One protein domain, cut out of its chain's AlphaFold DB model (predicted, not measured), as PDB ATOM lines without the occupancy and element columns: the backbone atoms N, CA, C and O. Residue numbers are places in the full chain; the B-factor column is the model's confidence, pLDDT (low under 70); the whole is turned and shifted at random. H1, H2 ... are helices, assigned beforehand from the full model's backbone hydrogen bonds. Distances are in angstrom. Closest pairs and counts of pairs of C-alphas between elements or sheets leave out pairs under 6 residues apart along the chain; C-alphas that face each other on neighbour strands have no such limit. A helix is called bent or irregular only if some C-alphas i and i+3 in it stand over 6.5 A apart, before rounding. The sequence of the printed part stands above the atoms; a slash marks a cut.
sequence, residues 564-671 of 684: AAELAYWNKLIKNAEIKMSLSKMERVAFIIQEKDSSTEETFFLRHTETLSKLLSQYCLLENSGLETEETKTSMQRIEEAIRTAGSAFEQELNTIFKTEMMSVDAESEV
ATOM      1  N   ALA A 564      20.452 -18.890 -57.817       69.56
ATOM      2  CA  ALA A 564      19.816 -17.593 -57.697       69.56
ATOM      3  C   ALA A 564      18.406 -17.647 -58.296       69.56
ATOM      4  O   ALA A 564      17.459 -17.183 -57.669       69.56
ATOM      5  N   ALA A 565      18.247 -18.313 -59.445       66.75
ATOM      6  CA  ALA A 565      16.949 -18.502 -60.077       66.75
ATOM      7  C   ALA A 565      16.031 -19.433 -59.264       66.75
ATOM      8  O   ALA A 565      14.840 -19.151 -59.119       66.75
ATOM      9  N   GLU A 566      16.574 -20.495 -58.664       70.19
ATOM     10  CA  GLU A 566      15.803 -21.383 -57.787       70.19
ATOM     11  C   GLU A 566      15.345 -20.677 -56.497       70.19
ATOM     12  O   GLU A 566      14.178 -20.774 -56.110       70.19
ATOM     13  N   LEU A 567      16.217 -19.893 -55.856       79.75
ATOM     14  CA  LEU A 567      15.871 -19.085 -54.682       79.75
ATOM     15  C   LEU A 567      14.847 -17.997 -55.029       79.75
ATOM     16  O   LEU A 567      13.884 -17.816 -54.282       79.75
ATOM     17  N   ALA A 568      14.995 -17.334 -56.180       77.25
ATOM     18  CA  ALA A 568      14.038 -16.348 -56.679       77.25
ATOM     19  C   ALA A 568      12.658 -16.973 -56.950       77.25
ATOM     20  O   ALA A 568      11.623 -16.369 -56.649       77.25
ATOM     21  N   TYR A 569      12.624 -18.199 -57.486       78.19
ATOM     22  CA  TYR A 569      11.392 -18.963 -57.682       78.19
ATOM     23  C   TYR A 569      10.675 -19.224 -56.350       78.19
ATOM     24  O   TYR A 569       9.500 -18.873 -56.204       78.19
ATOM     25  N   TRP A 570      11.380 -19.753 -55.345       81.88
ATOM     26  CA  TRP A 570      10.793 -20.018 -54.026       81.88
ATOM     27  C   TRP A 570      10.375 -18.740 -53.291       81.88
ATOM     28  O   TRP A 570       9.321 -18.709 -52.649       81.88
ATOM     29  N   ASN A 571      11.137 -17.658 -53.449       83.69
ATOM     30  CA  ASN A 571      10.818 -16.350 -52.881       83.69
ATOM     31  C   ASN A 571       9.477 -15.797 -53.406       83.69
ATOM     32  O   ASN A 571       8.749 -15.131 -52.674       83.69
ATOM     33  N   LYS A 572       9.086 -16.111 -54.649       81.81
ATOM     34  CA  LYS A 572       7.767 -15.725 -55.191       81.81
ATOM     35  C   LYS A 572       6.611 -16.510 -54.559       81.81
ATOM     36  O   LYS A 572       5.519 -15.959 -54.426       81.81
ATOM     37  N   LEU A 573       6.840 -17.765 -54.169       80.81
ATOM     38  CA  LEU A 573       5.798 -18.683 -53.692       80.81
ATOM     39  C   LEU A 573       5.525 -18.600 -52.184       80.81
ATOM     40  O   LEU A 573       4.392 -18.828 -51.763       80.81
ATOM     41  N   ILE A 574       6.537 -18.270 -51.380       85.31
ATOM     42  CA  ILE A 574       6.424 -18.218 -49.915       85.31
ATOM     43  C   ILE A 574       5.709 -16.935 -49.466       85.31
ATOM     44  O   ILE A 574       5.934 -15.857 -50.019       85.31
ATOM     45  N   LYS A 575       4.827 -17.014 -48.465       84.44
ATOM     46  CA  LYS A 575       4.062 -15.858 -47.953       84.44
ATOM     47  C   LYS A 575       4.734 -15.200 -46.748       84.44
ATOM     48  O   LYS A 575       4.648 -13.979 -46.621       84.44
ATOM     49  N   ASN A 576       5.428 -15.967 -45.909       85.00
ATOM     50  CA  ASN A 576       6.117 -15.478 -44.715       85.00
ATOM     51  C   ASN A 576       7.198 -14.427 -45.048       85.00
ATOM     52  O   ASN A 576       8.156 -14.691 -45.777       85.00
ATOM     53  N   ALA A 577       7.057 -13.228 -44.475       82.00
ATOM     54  CA  ALA A 577       7.927 -12.086 -44.753       82.00
ATOM     55  C   ALA A 577       9.375 -12.256 -44.248       82.00
ATOM     56  O   ALA A 577      10.303 -11.780 -44.902       82.00
ATOM     57  N   GLU A 578       9.597 -12.950 -43.125       80.50
ATOM     58  CA  GLU A 578      10.947 -13.178 -42.581       80.50
ATOM     59  C   GLU A 578      11.754 -14.143 -43.458       80.50
ATOM     60  O   GLU A 578      12.949 -13.940 -43.706       80.50
ATOM     61  N   ILE A 579      11.087 -15.174 -43.982       84.00
ATOM     62  CA  ILE A 579      11.702 -16.156 -44.878       84.00
ATOM     63  C   ILE A 579      11.998 -15.539 -46.240       84.00
ATOM     64  O   ILE A 579      13.108 -15.700 -46.743       84.00
ATOM     65  N   LYS A 580      11.080 -14.735 -46.786       84.06
ATOM     66  CA  LYS A 580      11.335 -13.955 -48.008       84.06
ATOM     67  C   LYS A 580      12.564 -13.061 -47.885       84.06
ATOM     68  O   LYS A 580      13.410 -13.048 -48.773       84.06
ATOM     69  N   MET A 581      12.719 -12.364 -46.757       80.81
ATOM     70  CA  MET A 581      13.894 -11.519 -46.523       80.81
ATOM     71  C   MET A 581      15.197 -12.333 -46.472       80.81
ATOM     72  O   MET A 581      16.224 -11.880 -46.979       80.81
ATOM     73  N   SER A 582      15.156 -13.538 -45.902       80.56
ATOM     74  CA  SER A 582      16.306 -14.452 -45.863       80.56
ATOM     75  C   SER A 582      16.653 -14.990 -47.256       80.56
ATOM     76  O   SER A 582      17.826 -15.032 -47.622       80.56
ATOM     77  N   LEU A 583      15.643 -15.322 -48.066       83.44
ATOM     78  CA  LEU A 583      15.826 -15.791 -49.441       83.44
ATOM     79  C   LEU A 583      16.359 -14.698 -50.359       83.44
ATOM     80  O   LEU A 583      17.305 -14.962 -51.086       83.44
ATOM     81  N   SER A 584      15.857 -13.466 -50.266       80.38
ATOM     82  CA  SER A 584      16.396 -12.337 -51.038       80.38
ATOM     83  C   SER A 584      17.858 -12.030 -50.706       80.38
ATOM     84  O   SER A 584      18.621 -11.629 -51.584       80.38
ATOM     85  N   LYS A 585      18.281 -12.226 -49.450       78.81
ATOM     86  CA  LYS A 585      19.699 -12.107 -49.079       78.81
ATOM     87  C   LYS A 585      20.535 -13.223 -49.701       78.81
ATOM     88  O   LYS A 585      21.561 -12.927 -50.303       78.81
ATOM     89  N   MET A 586      20.087 -14.474 -49.597       82.75
ATOM     90  CA  MET A 586      20.788 -15.619 -50.192       82.75
ATOM     91  C   MET A 586      20.845 -15.535 -51.719       82.75
ATOM     92  O   MET A 586      21.891 -15.800 -52.293       82.75
ATOM     93  N   GLU A 587      19.761 -15.106 -52.364       79.19
ATOM     94  CA  GLU A 587      19.675 -14.844 -53.804       79.19
ATOM     95  C   GLU A 587      20.739 -13.828 -54.232       79.19
ATOM     96  O   GLU A 587      21.523 -14.091 -55.144       79.19
ATOM     97  N   ARG A 588      20.845 -12.705 -53.510       74.88
ATOM     98  CA  ARG A 588      21.854 -11.674 -53.777       74.88
ATOM     99  C   ARG A 588      23.280 -12.186 -53.576       74.88
ATOM    100  O   ARG A 588      24.154 -11.862 -54.372       74.88
ATOM    101  N   VAL A 589      23.531 -12.963 -52.523       73.56
ATOM    102  CA  VAL A 589      24.858 -13.545 -52.260       73.56
ATOM    103  C   VAL A 589      25.225 -14.578 -53.327       73.56
ATOM    104  O   VAL A 589      26.331 -14.526 -53.858       73.56
ATOM    105  N   ALA A 590      24.296 -15.464 -53.689       71.88
ATOM    106  CA  ALA A 590      24.485 -16.461 -54.738       71.88
ATOM    107  C   ALA A 590      24.804 -15.802 -56.086       71.88
ATOM    108  O   ALA A 590      25.718 -16.240 -56.779       71.88
ATOM    109  N   PHE A 591      24.117 -14.704 -56.411       68.50
ATOM    110  CA  PHE A 591      24.394 -13.909 -57.604       68.50
ATOM    111  C   PHE A 591      25.804 -13.290 -57.593       68.50
ATOM    112  O   PHE A 591      26.523 -13.365 -58.584       68.50
ATOM    113  N   ILE A 592      26.244 -12.723 -56.461       65.75
ATOM    114  CA  ILE A 592      27.589 -12.127 -56.337       65.75
ATOM    115  C   ILE A 592      28.692 -13.188 -56.486       65.75
ATOM    116  O   ILE A 592      29.719 -12.919 -57.111       65.75
ATOM    117  N   ILE A 593      28.491 -14.385 -55.929       63.22
ATOM    118  CA  ILE A 593      29.435 -15.505 -56.062       63.22
ATOM    119  C   ILE A 593      29.515 -15.963 -57.527       63.22
ATOM    120  O   ILE A 593      30.612 -16.162 -58.048       63.22
ATOM    121  N   GLN A 594      28.367 -16.054 -58.203       60.72
ATOM    122  CA  GLN A 594      28.257 -16.446 -59.609       60.72
ATOM    123  C   GLN A 594      28.979 -15.482 -60.570       60.72
ATOM    124  O   GLN A 594      29.590 -15.924 -61.541       60.72
ATOM    125  N   GLU A 595      28.951 -14.171 -60.314       58.47
ATOM    126  CA  GLU A 595      29.652 -13.198 -61.169       58.47
ATOM    127  C   GLU A 595      31.179 -13.225 -61.023       58.47
ATOM    128  O   GLU A 595      31.891 -12.867 -61.963       58.47
ATOM    129  N   LYS A 596      31.695 -13.620 -59.854       56.53
ATOM    130  CA  LYS A 596      33.122 -13.500 -59.534       56.53
ATOM    131  C   LYS A 596      33.955 -14.729 -59.888       56.53
ATOM    132  O   LYS A 596      35.109 -14.561 -60.274       56.53
ATOM    133  N   ASP A 597      33.405 -15.939 -59.782       53.28
ATOM    134  CA  ASP A 597      34.154 -17.167 -60.074       53.28
ATOM    135  C   ASP A 597      33.245 -18.357 -60.438       53.28
ATOM    136  O   ASP A 597      32.642 -19.004 -59.580       53.28
ATOM    137  N   SER A 598      33.219 -18.706 -61.729       49.28
ATOM    138  CA  SER A 598      32.441 -19.839 -62.267       49.28
ATOM    139  C   SER A 598      32.881 -21.226 -61.764       49.28
ATOM    140  O   SER A 598      32.170 -22.207 -61.975       49.28
ATOM    141  N   SER A 599      34.059 -21.341 -61.135       45.56
ATOM    142  CA  SER A 599      34.591 -22.612 -60.619       45.56
ATOM    143  C   SER A 599      34.247 -22.847 -59.144       45.56
ATOM    144  O   SER A 599      33.928 -23.972 -58.746       45.56
ATOM    145  N   THR A 600      34.230 -21.776 -58.346       48.84
ATOM    146  CA  THR A 600      33.821 -21.806 -56.933       48.84
ATOM    147  C   THR A 600      32.300 -21.939 -56.798       48.84
ATOM    148  O   THR A 600      31.819 -22.588 -55.863       48.84
ATOM    149  N   GLU A 601      31.549 -21.440 -57.790       45.84
ATOM    150  CA  GLU A 601      30.099 -21.618 -57.920       45.84
ATOM    151  C   GLU A 601      29.693 -23.097 -57.796       45.84
ATOM    152  O   GLU A 601      28.885 -23.424 -56.935       45.84
ATOM    153  N   GLU A 602      30.296 -24.027 -58.548       47.34
ATOM    154  CA  GLU A 602      29.816 -25.421 -58.599       47.34
ATOM    155  C   GLU A 602      29.954 -26.179 -57.261       47.34
ATOM    156  O   GLU A 602      29.083 -26.982 -56.921       47.34
ATOM    157  N   THR A 603      31.000 -25.922 -56.466       50.19
ATOM    158  CA  THR A 603      31.317 -26.747 -55.280       50.19
ATOM    159  C   THR A 603      30.466 -26.393 -54.056       50.19
ATOM    160  O   THR A 603      30.034 -27.288 -53.322       50.19
ATOM    161  N   PHE A 604      30.194 -25.105 -53.830       56.47
ATOM    162  CA  PHE A 604      29.301 -24.647 -52.758       56.47
ATOM    163  C   PHE A 604      27.823 -24.856 -53.133       56.47
ATOM    164  O   PHE A 604      27.022 -25.274 -52.289       56.47
ATOM    165  N   PHE A 605      27.492 -24.651 -54.415       58.38
ATOM    166  CA  PHE A 605      26.160 -24.828 -54.996       58.38
ATOM    167  C   PHE A 605      25.677 -26.276 -54.878       58.38
ATOM    168  O   PHE A 605      24.667 -26.531 -54.227       58.38
ATOM    169  N   LEU A 606      26.449 -27.254 -55.371       51.91
ATOM    170  CA  LEU A 606      26.083 -28.678 -55.296       51.91
ATOM    171  C   LEU A 606      25.790 -29.167 -53.866       51.91
ATOM    172  O   LEU A 606      24.983 -30.076 -53.688       51.91
ATOM    173  N   ARG A 607      26.411 -28.564 -52.843       59.66
ATOM    174  CA  ARG A 607      26.232 -28.959 -51.436       59.66
ATOM    175  C   ARG A 607      24.931 -28.450 -50.810       59.66
ATOM    176  O   ARG A 607      24.382 -29.131 -49.947       59.66
ATOM    177  N   HIS A 608      24.442 -27.275 -51.212       64.62
ATOM    178  CA  HIS A 608      23.330 -26.606 -50.523       64.62
ATOM    179  C   HIS A 608      22.023 -26.594 -51.322       64.62
ATOM    180  O   HIS A 608      20.958 -26.561 -50.707       64.62
ATOM    181  N   THR A 609      22.074 -26.679 -52.656       65.12
ATOM    182  CA  THR A 609      20.897 -26.546 -53.536       65.12
ATOM    183  C   THR A 609      19.830 -27.596 -53.272       65.12
ATOM    184  O   THR A 609      18.677 -27.256 -53.022       65.12
ATOM    185  N   GLU A 610      20.200 -28.877 -53.258       63.81
ATOM    186  CA  GLU A 610      19.224 -29.961 -53.108       63.81
ATOM    187  C   GLU A 610      18.551 -29.935 -51.725       63.81
ATOM    188  O   GLU A 610      17.343 -30.148 -51.600       63.81
ATOM    189  N   THR A 611      19.324 -29.624 -50.681       74.31
ATOM    190  CA  THR A 611      18.833 -29.522 -49.303       74.31
ATOM    191  C   THR A 611      17.924 -28.306 -49.126       74.31
ATOM    192  O   THR A 611      16.838 -28.438 -48.562       74.31
ATOM    193  N   LEU A 612      18.316 -27.138 -49.644       79.38
ATOM    194  CA  LEU A 612      17.499 -25.923 -49.592       79.38
ATOM    195  C   LEU A 612      16.208 -26.074 -50.395       79.38
ATOM    196  O   LEU A 612      15.146 -25.725 -49.891       79.38
ATOM    197  N   SER A 613      16.271 -26.663 -51.589       74.69
ATOM    198  CA  SER A 613      15.095 -26.933 -52.422       74.69
ATOM    199  C   SER A 613      14.087 -27.837 -51.709       74.69
ATOM    200  O   SER A 613      12.894 -27.534 -51.655       74.69
ATOM    201  N   LYS A 614      14.568 -28.903 -51.051       76.38
ATOM    202  CA  LYS A 614      13.734 -29.793 -50.224       76.38
ATOM    203  C   LYS A 614      13.099 -29.059 -49.041       76.38
ATOM    204  O   LYS A 614      11.901 -29.224 -48.813       76.38
ATOM    205  N   LEU A 615      13.866 -28.239 -48.315       83.69
ATOM    206  CA  LEU A 615      13.364 -27.457 -47.179       83.69
ATOM    207  C   LEU A 615      12.314 -26.426 -47.614       83.69
ATOM    208  O   LEU A 615      11.261 -26.325 -46.989       83.69
ATOM    209  N   LEU A 616      12.562 -25.702 -48.707       84.44
ATOM    210  CA  LEU A 616      11.657 -24.677 -49.237       84.44
ATOM    211  C   LEU A 616      10.380 -25.285 -49.817       84.44
ATOM    212  O   LEU A 616       9.289 -24.767 -49.572       84.44
ATOM    213  N   SER A 617      10.497 -26.425 -50.498       82.31
ATOM    214  CA  SER A 617       9.350 -27.202 -50.964       82.31
ATOM    215  C   SER A 617       8.480 -27.674 -49.796       82.31
ATOM    216  O   SER A 617       7.270 -27.444 -49.807       82.31
ATOM    217  N   GLN A 618       9.081 -28.259 -48.752       82.50
ATOM    218  CA  GLN A 618       8.345 -28.681 -47.555       82.50
ATOM    219  C   GLN A 618       7.710 -27.498 -46.819       82.50
ATOM    220  O   GLN A 618       6.544 -27.583 -46.438       82.50
ATOM    221  N   TYR A 619       8.423 -26.381 -46.669       86.88
ATOM    222  CA  TYR A 619       7.878 -25.176 -46.045       86.88
ATOM    223  C   TYR A 619       6.659 -24.647 -46.805       86.88
ATOM    224  O   TYR A 619       5.612 -24.407 -46.209       86.88
ATOM    225  N   CYS A 620       6.770 -24.530 -48.130       82.38
ATOM    226  CA  CYS A 620       5.693 -24.047 -48.990       82.38
ATOM    227  C   CYS A 620       4.466 -24.976 -48.953       82.38
ATOM    228  O   CYS A 620       3.328 -24.501 -48.975       82.38
ATOM    229  N   LEU A 621       4.675 -26.294 -48.852       81.00
ATOM    230  CA  LEU A 621       3.594 -27.266 -48.671       81.00
ATOM    231  C   LEU A 621       2.876 -27.075 -47.330       81.00
ATOM    232  O   LEU A 621       1.648 -27.031 -47.307       81.00
ATOM    233  N   LEU A 622       3.617 -26.921 -46.229       83.06
ATOM    234  CA  LEU A 622       3.025 -26.703 -44.905       83.06
ATOM    235  C   LEU A 622       2.294 -25.353 -44.836       83.06
ATOM    236  O   LEU A 622       1.148 -25.313 -44.390       83.06
ATOM    237  N   GLU A 623       2.888 -24.286 -45.375       83.50
ATOM    238  CA  GLU A 623       2.313 -22.933 -45.419       83.50
ATOM    239  C   GLU A 623       1.006 -22.866 -46.233       83.50
ATOM    240  O   GLU A 623       0.096 -22.104 -45.901       83.50
ATOM    241  N   ASN A 624       0.873 -23.685 -47.282       79.12
ATOM    242  CA  ASN A 624      -0.336 -23.742 -48.110       79.12
ATOM    243  C   ASN A 624      -1.341 -24.825 -47.684       79.12
ATOM    244  O   ASN A 624      -2.461 -24.833 -48.193       79.12
ATOM    245  N   SER A 625      -0.980 -25.716 -46.756       79.31
ATOM    246  CA  SER A 625      -1.853 -26.811 -46.303       79.31
ATOM    247  C   SER A 625      -3.034 -26.352 -45.440       79.31
ATOM    248  O   SER A 625      -4.036 -27.059 -45.357       79.31
ATOM    249  N   GLY A 626      -2.925 -25.190 -44.783       68.12
ATOM    250  CA  GLY A 626      -3.940 -24.682 -43.850       68.12
ATOM    251  C   GLY A 626      -4.084 -25.501 -42.557       68.12
ATOM    252  O   GLY A 626      -5.065 -25.333 -41.839       68.12
ATOM    253  N   LEU A 627      -3.138 -26.402 -42.264       76.31
ATOM    254  CA  LEU A 627      -3.158 -27.267 -41.085       76.31
ATOM    255  C   LEU A 627      -2.559 -26.546 -39.865       76.31
ATOM    256  O   LEU A 627      -1.365 -26.261 -39.831       76.31
ATOM    257  N   GLU A 628      -3.364 -26.305 -38.826       73.56
ATOM    258  CA  GLU A 628      -2.925 -25.641 -37.582       73.56
ATOM    259  C   GLU A 628      -2.623 -26.619 -36.428       73.56
ATOM    260  O   GLU A 628      -2.916 -26.338 -35.265       73.56
ATOM    261  N   THR A 629      -2.046 -27.787 -36.717       83.44
ATOM    262  CA  THR A 629      -1.659 -28.730 -35.652       83.44
ATOM    263  C   THR A 629      -0.345 -28.309 -34.980       83.44
ATOM    264  O   THR A 629       0.511 -27.679 -35.606       83.44
ATOM    265  N   GLU A 630      -0.151 -28.677 -33.711       78.31
ATOM    266  CA  GLU A 630       1.097 -28.400 -32.975       78.31
ATOM    267  C   GLU A 630       2.328 -29.043 -33.642       78.31
ATOM    268  O   GLU A 630       3.415 -28.460 -33.668       78.31
ATOM    269  N   GLU A 631       2.152 -30.204 -34.273       75.19
ATOM    270  CA  GLU A 631       3.198 -30.899 -35.031       75.19
ATOM    271  C   GLU A 631       3.579 -30.134 -36.308       75.19
ATOM    272  O   GLU A 631       4.766 -30.004 -36.632       75.19
ATOM    273  N   THR A 632       2.587 -29.564 -37.003       78.25
ATOM    274  CA  THR A 632       2.796 -28.711 -38.182       78.25
ATOM    275  C   THR A 632       3.536 -27.427 -37.811       78.25
ATOM    276  O   THR A 632       4.527 -27.090 -38.458       78.25
ATOM    277  N   LYS A 633       3.130 -26.755 -36.724       80.44
ATOM    278  CA  LYS A 633       3.796 -25.535 -36.230       80.44
ATOM    279  C   LYS A 633       5.243 -25.798 -35.814       80.44
ATOM    280  O   LYS A 633       6.137 -25.052 -36.207       80.44
ATOM    281  N   THR A 634       5.488 -26.892 -35.092       81.81
ATOM    282  CA  THR A 634       6.841 -27.290 -34.664       81.81
ATOM    283  C   THR A 634       7.742 -27.603 -35.863       81.81
ATOM    284  O   THR A 634       8.911 -27.217 -35.891       81.81
ATOM    285  N   SER A 635       7.206 -28.281 -36.880       79.00
ATOM    286  CA  SER A 635       7.952 -28.611 -38.101       79.00
ATOM    287  C   SER A 635       8.256 -27.369 -38.943       79.00
ATOM    288  O   SER A 635       9.379 -27.228 -39.423       79.00
ATOM    289  N   MET A 636       7.305 -26.433 -39.061       83.44
ATOM    290  CA  MET A 636       7.539 -25.144 -39.720       83.44
ATOM    291  C   MET A 636       8.647 -24.353 -39.019       83.44
ATOM    292  O   MET A 636       9.583 -23.931 -39.687       83.44
ATOM    293  N   GLN A 637       8.616 -24.241 -37.687       85.12
ATOM    294  CA  GLN A 637       9.651 -23.526 -36.923       85.12
ATOM    295  C   GLN A 637      11.059 -24.100 -37.140       85.12
ATOM    296  O   GLN A 637      12.009 -23.342 -37.330       85.12
ATOM    297  N   ARG A 638      11.202 -25.431 -37.187       83.81
ATOM    298  CA  ARG A 638      12.494 -26.086 -37.474       83.81
ATOM    299  C   ARG A 638      13.005 -25.780 -38.881       83.81
ATOM    300  O   ARG A 638      14.202 -25.572 -39.065       83.81
ATOM    301  N   ILE A 639      12.112 -25.746 -39.871       85.75
ATOM    302  CA  ILE A 639      12.482 -25.403 -41.249       85.75
ATOM    303  C   ILE A 639      12.878 -23.921 -41.345       85.75
ATOM    304  O   ILE A 639      13.872 -23.599 -41.991       85.75
ATOM    305  N   GLU A 640      12.170 -23.025 -40.655       87.88
ATOM    306  CA  GLU A 640      12.521 -21.598 -40.599       87.88
ATOM    307  C   GLU A 640      13.899 -21.357 -39.970       87.88
ATOM    308  O   GLU A 640      14.663 -20.516 -40.448       87.88
ATOM    309  N   GLU A 641      14.242 -22.090 -38.911       85.44
ATOM    310  CA  GLU A 641      15.559 -22.024 -38.269       85.44
ATOM    311  C   GLU A 641      16.676 -22.551 -39.185       85.44
ATOM    312  O   GLU A 641      17.738 -21.930 -39.302       85.44
ATOM    313  N   ALA A 642      16.419 -23.642 -39.915       82.62
ATOM    314  CA  ALA A 642      17.354 -24.182 -40.900       82.62
ATOM    315  C   ALA A 642      17.604 -23.204 -42.063       82.62
ATOM    316  O   ALA A 642      18.753 -22.994 -42.454       82.62
ATOM    317  N   ILE A 643      16.554 -22.547 -42.571       83.88
ATOM    318  CA  ILE A 643      16.670 -21.522 -43.622       83.88
ATOM    319  C   ILE A 643      17.467 -20.313 -43.110       83.88
ATOM    320  O   ILE A 643      18.350 -19.819 -43.810       83.88
ATOM    321  N   ARG A 644      17.224 -19.853 -41.874       81.62
ATOM    322  CA  ARG A 644      18.007 -18.757 -41.270       81.62
ATOM    323  C   ARG A 644      19.490 -19.110 -41.143       81.62
ATOM    324  O   ARG A 644      20.343 -18.305 -41.509       81.62
ATOM    325  N   THR A 645      19.783 -20.325 -40.686       81.75
ATOM    326  CA  THR A 645      21.158 -20.823 -40.531       81.75
ATOM    327  C   THR A 645      21.878 -20.908 -41.877       81.75
ATOM    328  O   THR A 645      23.026 -20.478 -41.990       81.75
ATOM    329  N   ALA A 646      21.189 -21.383 -42.918       81.06
ATOM    330  CA  ALA A 646      21.726 -21.390 -44.275       81.06
ATOM    331  C   ALA A 646      22.047 -19.970 -44.767       81.06
ATOM    332  O   ALA A 646      23.113 -19.749 -45.331       81.06
ATOM    333  N   GLY A 647      21.196 -18.984 -44.471       78.31
ATOM    334  CA  GLY A 647      21.468 -17.582 -44.802       78.31
ATOM    335  C   GLY A 647      22.781 -17.062 -44.216       78.31
ATOM    336  O   GLY A 647      23.580 -16.456 -44.930       78.31
ATOM    337  N   SER A 648      23.050 -17.354 -42.943       79.12
ATOM    338  CA  SER A 648      24.313 -16.972 -42.297       79.12
ATOM    339  C   SER A 648      25.531 -17.693 -42.884       79.12
ATOM    340  O   SER A 648      26.600 -17.092 -42.980       79.12
ATOM    341  N   ALA A 649      25.383 -18.948 -43.316       76.62
ATOM    342  CA  ALA A 649      26.459 -19.691 -43.972       76.62
ATOM    343  C   ALA A 649      26.846 -19.064 -45.326       76.62
ATOM    344  O   ALA A 649      28.030 -18.922 -45.620       76.62
ATOM    345  N   PHE A 650      25.864 -18.608 -46.111       72.94
ATOM    346  CA  PHE A 650      26.112 -17.902 -47.376       72.94
ATOM    347  C   PHE A 650      26.901 -16.602 -47.155       72.94
ATOM    348  O   PHE A 650      27.848 -16.315 -47.887       72.94
ATOM    349  N   GLU A 651      26.561 -15.828 -46.121       73.94
ATOM    350  CA  GLU A 651      27.290 -14.600 -45.774       73.94
ATOM    351  C   GLU A 651      28.734 -14.882 -45.313       73.94
ATOM    352  O   GLU A 651      29.652 -14.120 -45.630       73.94
ATOM    353  N   GLN A 652      28.968 -15.973 -44.577       76.19
ATOM    354  CA  GLN A 652      30.316 -16.379 -44.159       76.19
ATOM    355  C   GLN A 652      31.183 -16.832 -45.337       76.19
ATOM    356  O   GLN A 652      32.368 -16.486 -45.392       76.19
ATOM    357  N   GLU A 653      30.595 -17.543 -46.297       70.62
ATOM    358  CA  GLU A 653      31.297 -17.978 -47.502       70.62
ATOM    359  C   GLU A 653      31.736 -16.774 -48.342       70.62
ATOM    360  O   GLU A 653      32.907 -16.646 -48.701       70.62
ATOM    361  N   LEU A 654      30.828 -15.814 -48.549       68.62
ATOM    362  CA  LEU A 654      31.134 -14.578 -49.263       68.62
ATOM    363  C   LEU A 654      32.282 -13.800 -48.597       68.62
ATOM    364  O   LEU A 654      33.201 -13.337 -49.273       68.62
ATOM    365  N   ASN A 655      32.275 -13.697 -47.265       72.50
ATOM    366  CA  ASN A 655      33.360 -13.055 -46.513       72.50
ATOM    367  C   ASN A 655      34.706 -13.784 -46.659       72.50
ATOM    368  O   ASN A 655      35.759 -13.142 -46.655       72.50
ATOM    369  N   THR A 656      34.688 -15.110 -46.783       69.69
ATOM    370  CA  THR A 656      35.897 -15.925 -46.971       69.69
ATOM    371  C   THR A 656      36.500 -15.702 -48.357       69.69
ATOM    372  O   THR A 656      37.716 -15.527 -48.479       69.69
ATOM    373  N   ILE A 657      35.653 -15.602 -49.384       64.81
ATOM    374  CA  ILE A 657      36.064 -15.267 -50.754       64.81
ATOM    375  C   ILE A 657      36.728 -13.882 -50.784       64.81
ATOM    376  O   ILE A 657      37.869 -13.758 -51.227       64.81
ATOM    377  N   PHE A 658      36.083 -12.858 -50.214       63.97
ATOM    378  CA  PHE A 658      36.649 -11.501 -50.173       63.97
ATOM    379  C   PHE A 658      37.960 -11.410 -49.381       63.97
ATOM    380  O   PHE A 658      38.871 -10.692 -49.788       63.97
ATOM    381  N   LYS A 659      38.097 -12.147 -48.270       66.62
ATOM    382  CA  LYS A 659      39.364 -12.203 -47.519       66.62
ATOM    383  C   LYS A 659      40.495 -12.828 -48.329       66.62
ATOM    384  O   LYS A 659      41.628 -12.369 -48.233       66.62
ATOM    385  N   THR A 660      40.193 -13.857 -49.112       62.59
ATOM    386  CA  THR A 660      41.190 -14.541 -49.946       62.59
ATOM    387  C   THR A 660      41.678 -13.632 -51.078       62.59
ATOM    388  O   THR A 660      42.881 -13.551 -51.307       62.59
ATOM    389  N   GLU A 661      40.775 -12.867 -51.703       59.41
ATOM    390  CA  GLU A 661      41.122 -11.846 -52.706       59.41
ATOM    391  C   GLU A 661      41.930 -10.679 -52.114       59.41
ATOM    392  O   GLU A 661      42.897 -10.224 -52.719       59.41
ATOM    393  N   MET A 662      41.580 -10.183 -50.920       57.69
ATOM    394  CA  MET A 662      42.361  -9.107 -50.291       57.69
ATOM    395  C   MET A 662      43.783  -9.561 -49.948       57.69
ATOM    396  O   MET A 662      44.724  -8.818 -50.195       57.69
ATOM    397  N   MET A 663      43.963 -10.803 -49.485       57.44
ATOM    398  CA  MET A 663      45.299 -11.355 -49.238       57.44
ATOM    399  C   MET A 663      46.130 -11.511 -50.521       57.44
ATOM    400  O   MET A 663      47.345 -11.331 -50.468       57.44
ATOM    401  N   SER A 664      45.513 -11.822 -51.670       53.16
ATOM    402  CA  SER A 664      46.242 -11.886 -52.945       53.16
ATOM    403  C   SER A 664      46.624 -10.499 -53.457       53.16
ATOM    404  O   SER A 664      47.738 -10.321 -53.939       53.16
ATOM    405  N   VAL A 665      45.742  -9.506 -53.306       59.41
ATOM    406  CA  VAL A 665      46.024  -8.113 -53.685       59.41
ATOM    407  C   VAL A 665      47.099  -7.498 -52.787       59.41
ATOM    408  O   VAL A 665      47.984  -6.813 -53.299       59.41
ATOM    409  N   ASP A 666      47.078  -7.774 -51.481       62.81
ATOM    410  CA  ASP A 666      48.109  -7.309 -50.546       62.81
ATOM    411  C   ASP A 666      49.473  -7.947 -50.865       62.81
ATOM    412  O   ASP A 666      50.480  -7.242 -50.918       62.81
ATOM    413  N   ALA A 667      49.508  -9.245 -51.189       56.72
ATOM    414  CA  ALA A 667      50.732  -9.937 -51.598       56.72
ATOM    415  C   ALA A 667      51.283  -9.428 -52.944       56.72
ATOM    416  O   ALA A 667      52.486  -9.213 -53.084       56.72
ATOM    417  N   GLU A 668      50.421  -9.188 -53.937       60.28
ATOM    418  CA  GLU A 668      50.822  -8.579 -55.212       60.28
ATOM    419  C   GLU A 668      51.290  -7.129 -55.030       60.28
ATOM    420  O   GLU A 668      52.254  -6.706 -55.674       60.28
ATOM    421  N   SER A 669      50.662  -6.379 -54.121       64.50
ATOM    422  CA  SER A 669      51.053  -5.006 -53.792       64.50
ATOM    423  C   SER A 669      52.400  -4.955 -53.079       64.50
ATOM    424  O   SER A 669      53.232  -4.126 -53.439       64.50
ATOM    425  N   GLU A 670      52.664  -5.858 -52.132       71.00
ATOM    426  CA  GLU A 670      53.977  -5.976 -51.490       71.00
ATOM    427  C   GLU A 670      55.061  -6.362 -52.502       71.00
ATOM    428  O   GLU A 670      56.104  -5.713 -52.556       71.00
ATOM    429  N   VAL A 671      54.801  -7.339 -53.378       66.81
ATOM    430  CA  VAL A 671      55.748  -7.751 -54.433       66.81
ATOM    431  C   VAL A 671      55.995  -6.628 -55.447       66.81
ATOM    432  O   VAL A 671      57.104  -6.483 -55.975       66.81
TER     433      VAL A 671
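AT A GLANCE: This is residues 564 to 671 of the 684 residues of the protein "PH (Pleckstrin Homology) domain-containing protein" of Dysgonomonas alginatilytica (UniProt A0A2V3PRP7). A loose up-and-down bundle of H1, H2, the arm H3b and H4 is drawn out into a rod by the long helix H4, whose residues 658 to 671 stick out beyond the body. The hairpin of H1 and H2 and the arm H3b pack together along the first part of H4, while the arm H3a folds away from H3b by the end of H2. The printed part has 108 residues, with four named helices in the order H1, H2, H3, H4 and no named strand: all helix. The radius of gyration of the C-alphas is 16.9 A, and the spans are 64 by 22 by 21 A.

IN THESE COORDINATES: H1, residues 564 to 573, begins with C-alpha 564 at (19.816, -17.593, -57.697). H2, residues 577 to 596, is 29.2 A long. H3, residues 598 to 625, was assigned as one helix by its hydrogen bonds but is bent, with C-alphas 607 and 610 7.3 A apart; its arms are H3a, residues 598 to 607, and H3b, residues 610 to 625, 22.4 A long. H4, residues 630 to 671, is 62.2 A long and ends with C-alpha 671 at (55.748, -7.751, -54.433).

HOW THE PARTS SIT: H1 and H2 form a hairpin, at a shallow tilt of 15 degrees; their closest C-alphas, of Ala 564 and Glu 587, are 4.8 A apart. H1 touches residues 613 to 620 of H3b, closest at the C-alphas of Trp 570 and Leu 616, 6.7 A. H2 touches residues 640 to 654 of H4, the same way at 29 degrees, closest at the C-alphas of Met 586 and Gly 647, 5.8 A. H3b and H4 form a hairpin, closest at the C-alphas of Tyr 619 and Met 636, 6.3 A. H2 and H3a only just touch, with 3 pairs of C-alphas within 8 A, and only at the corner. H1 and H4 are apart. Every O i to N i+4 pair is within hydrogen-bond range in H2, H3b and H4; in H1 5 of 6 are, and in H3a 2 of 6, beside 2 of 7 O i to N i+3 pairs.

THE WHOLE: The C-alphas farthest apart, of Thr 629 and Val 671, are 63.9 A apart. The printed part has no cut, and its three links are tight. Low confidence, under 70, includes residues 591 to 610 and 656 to 669.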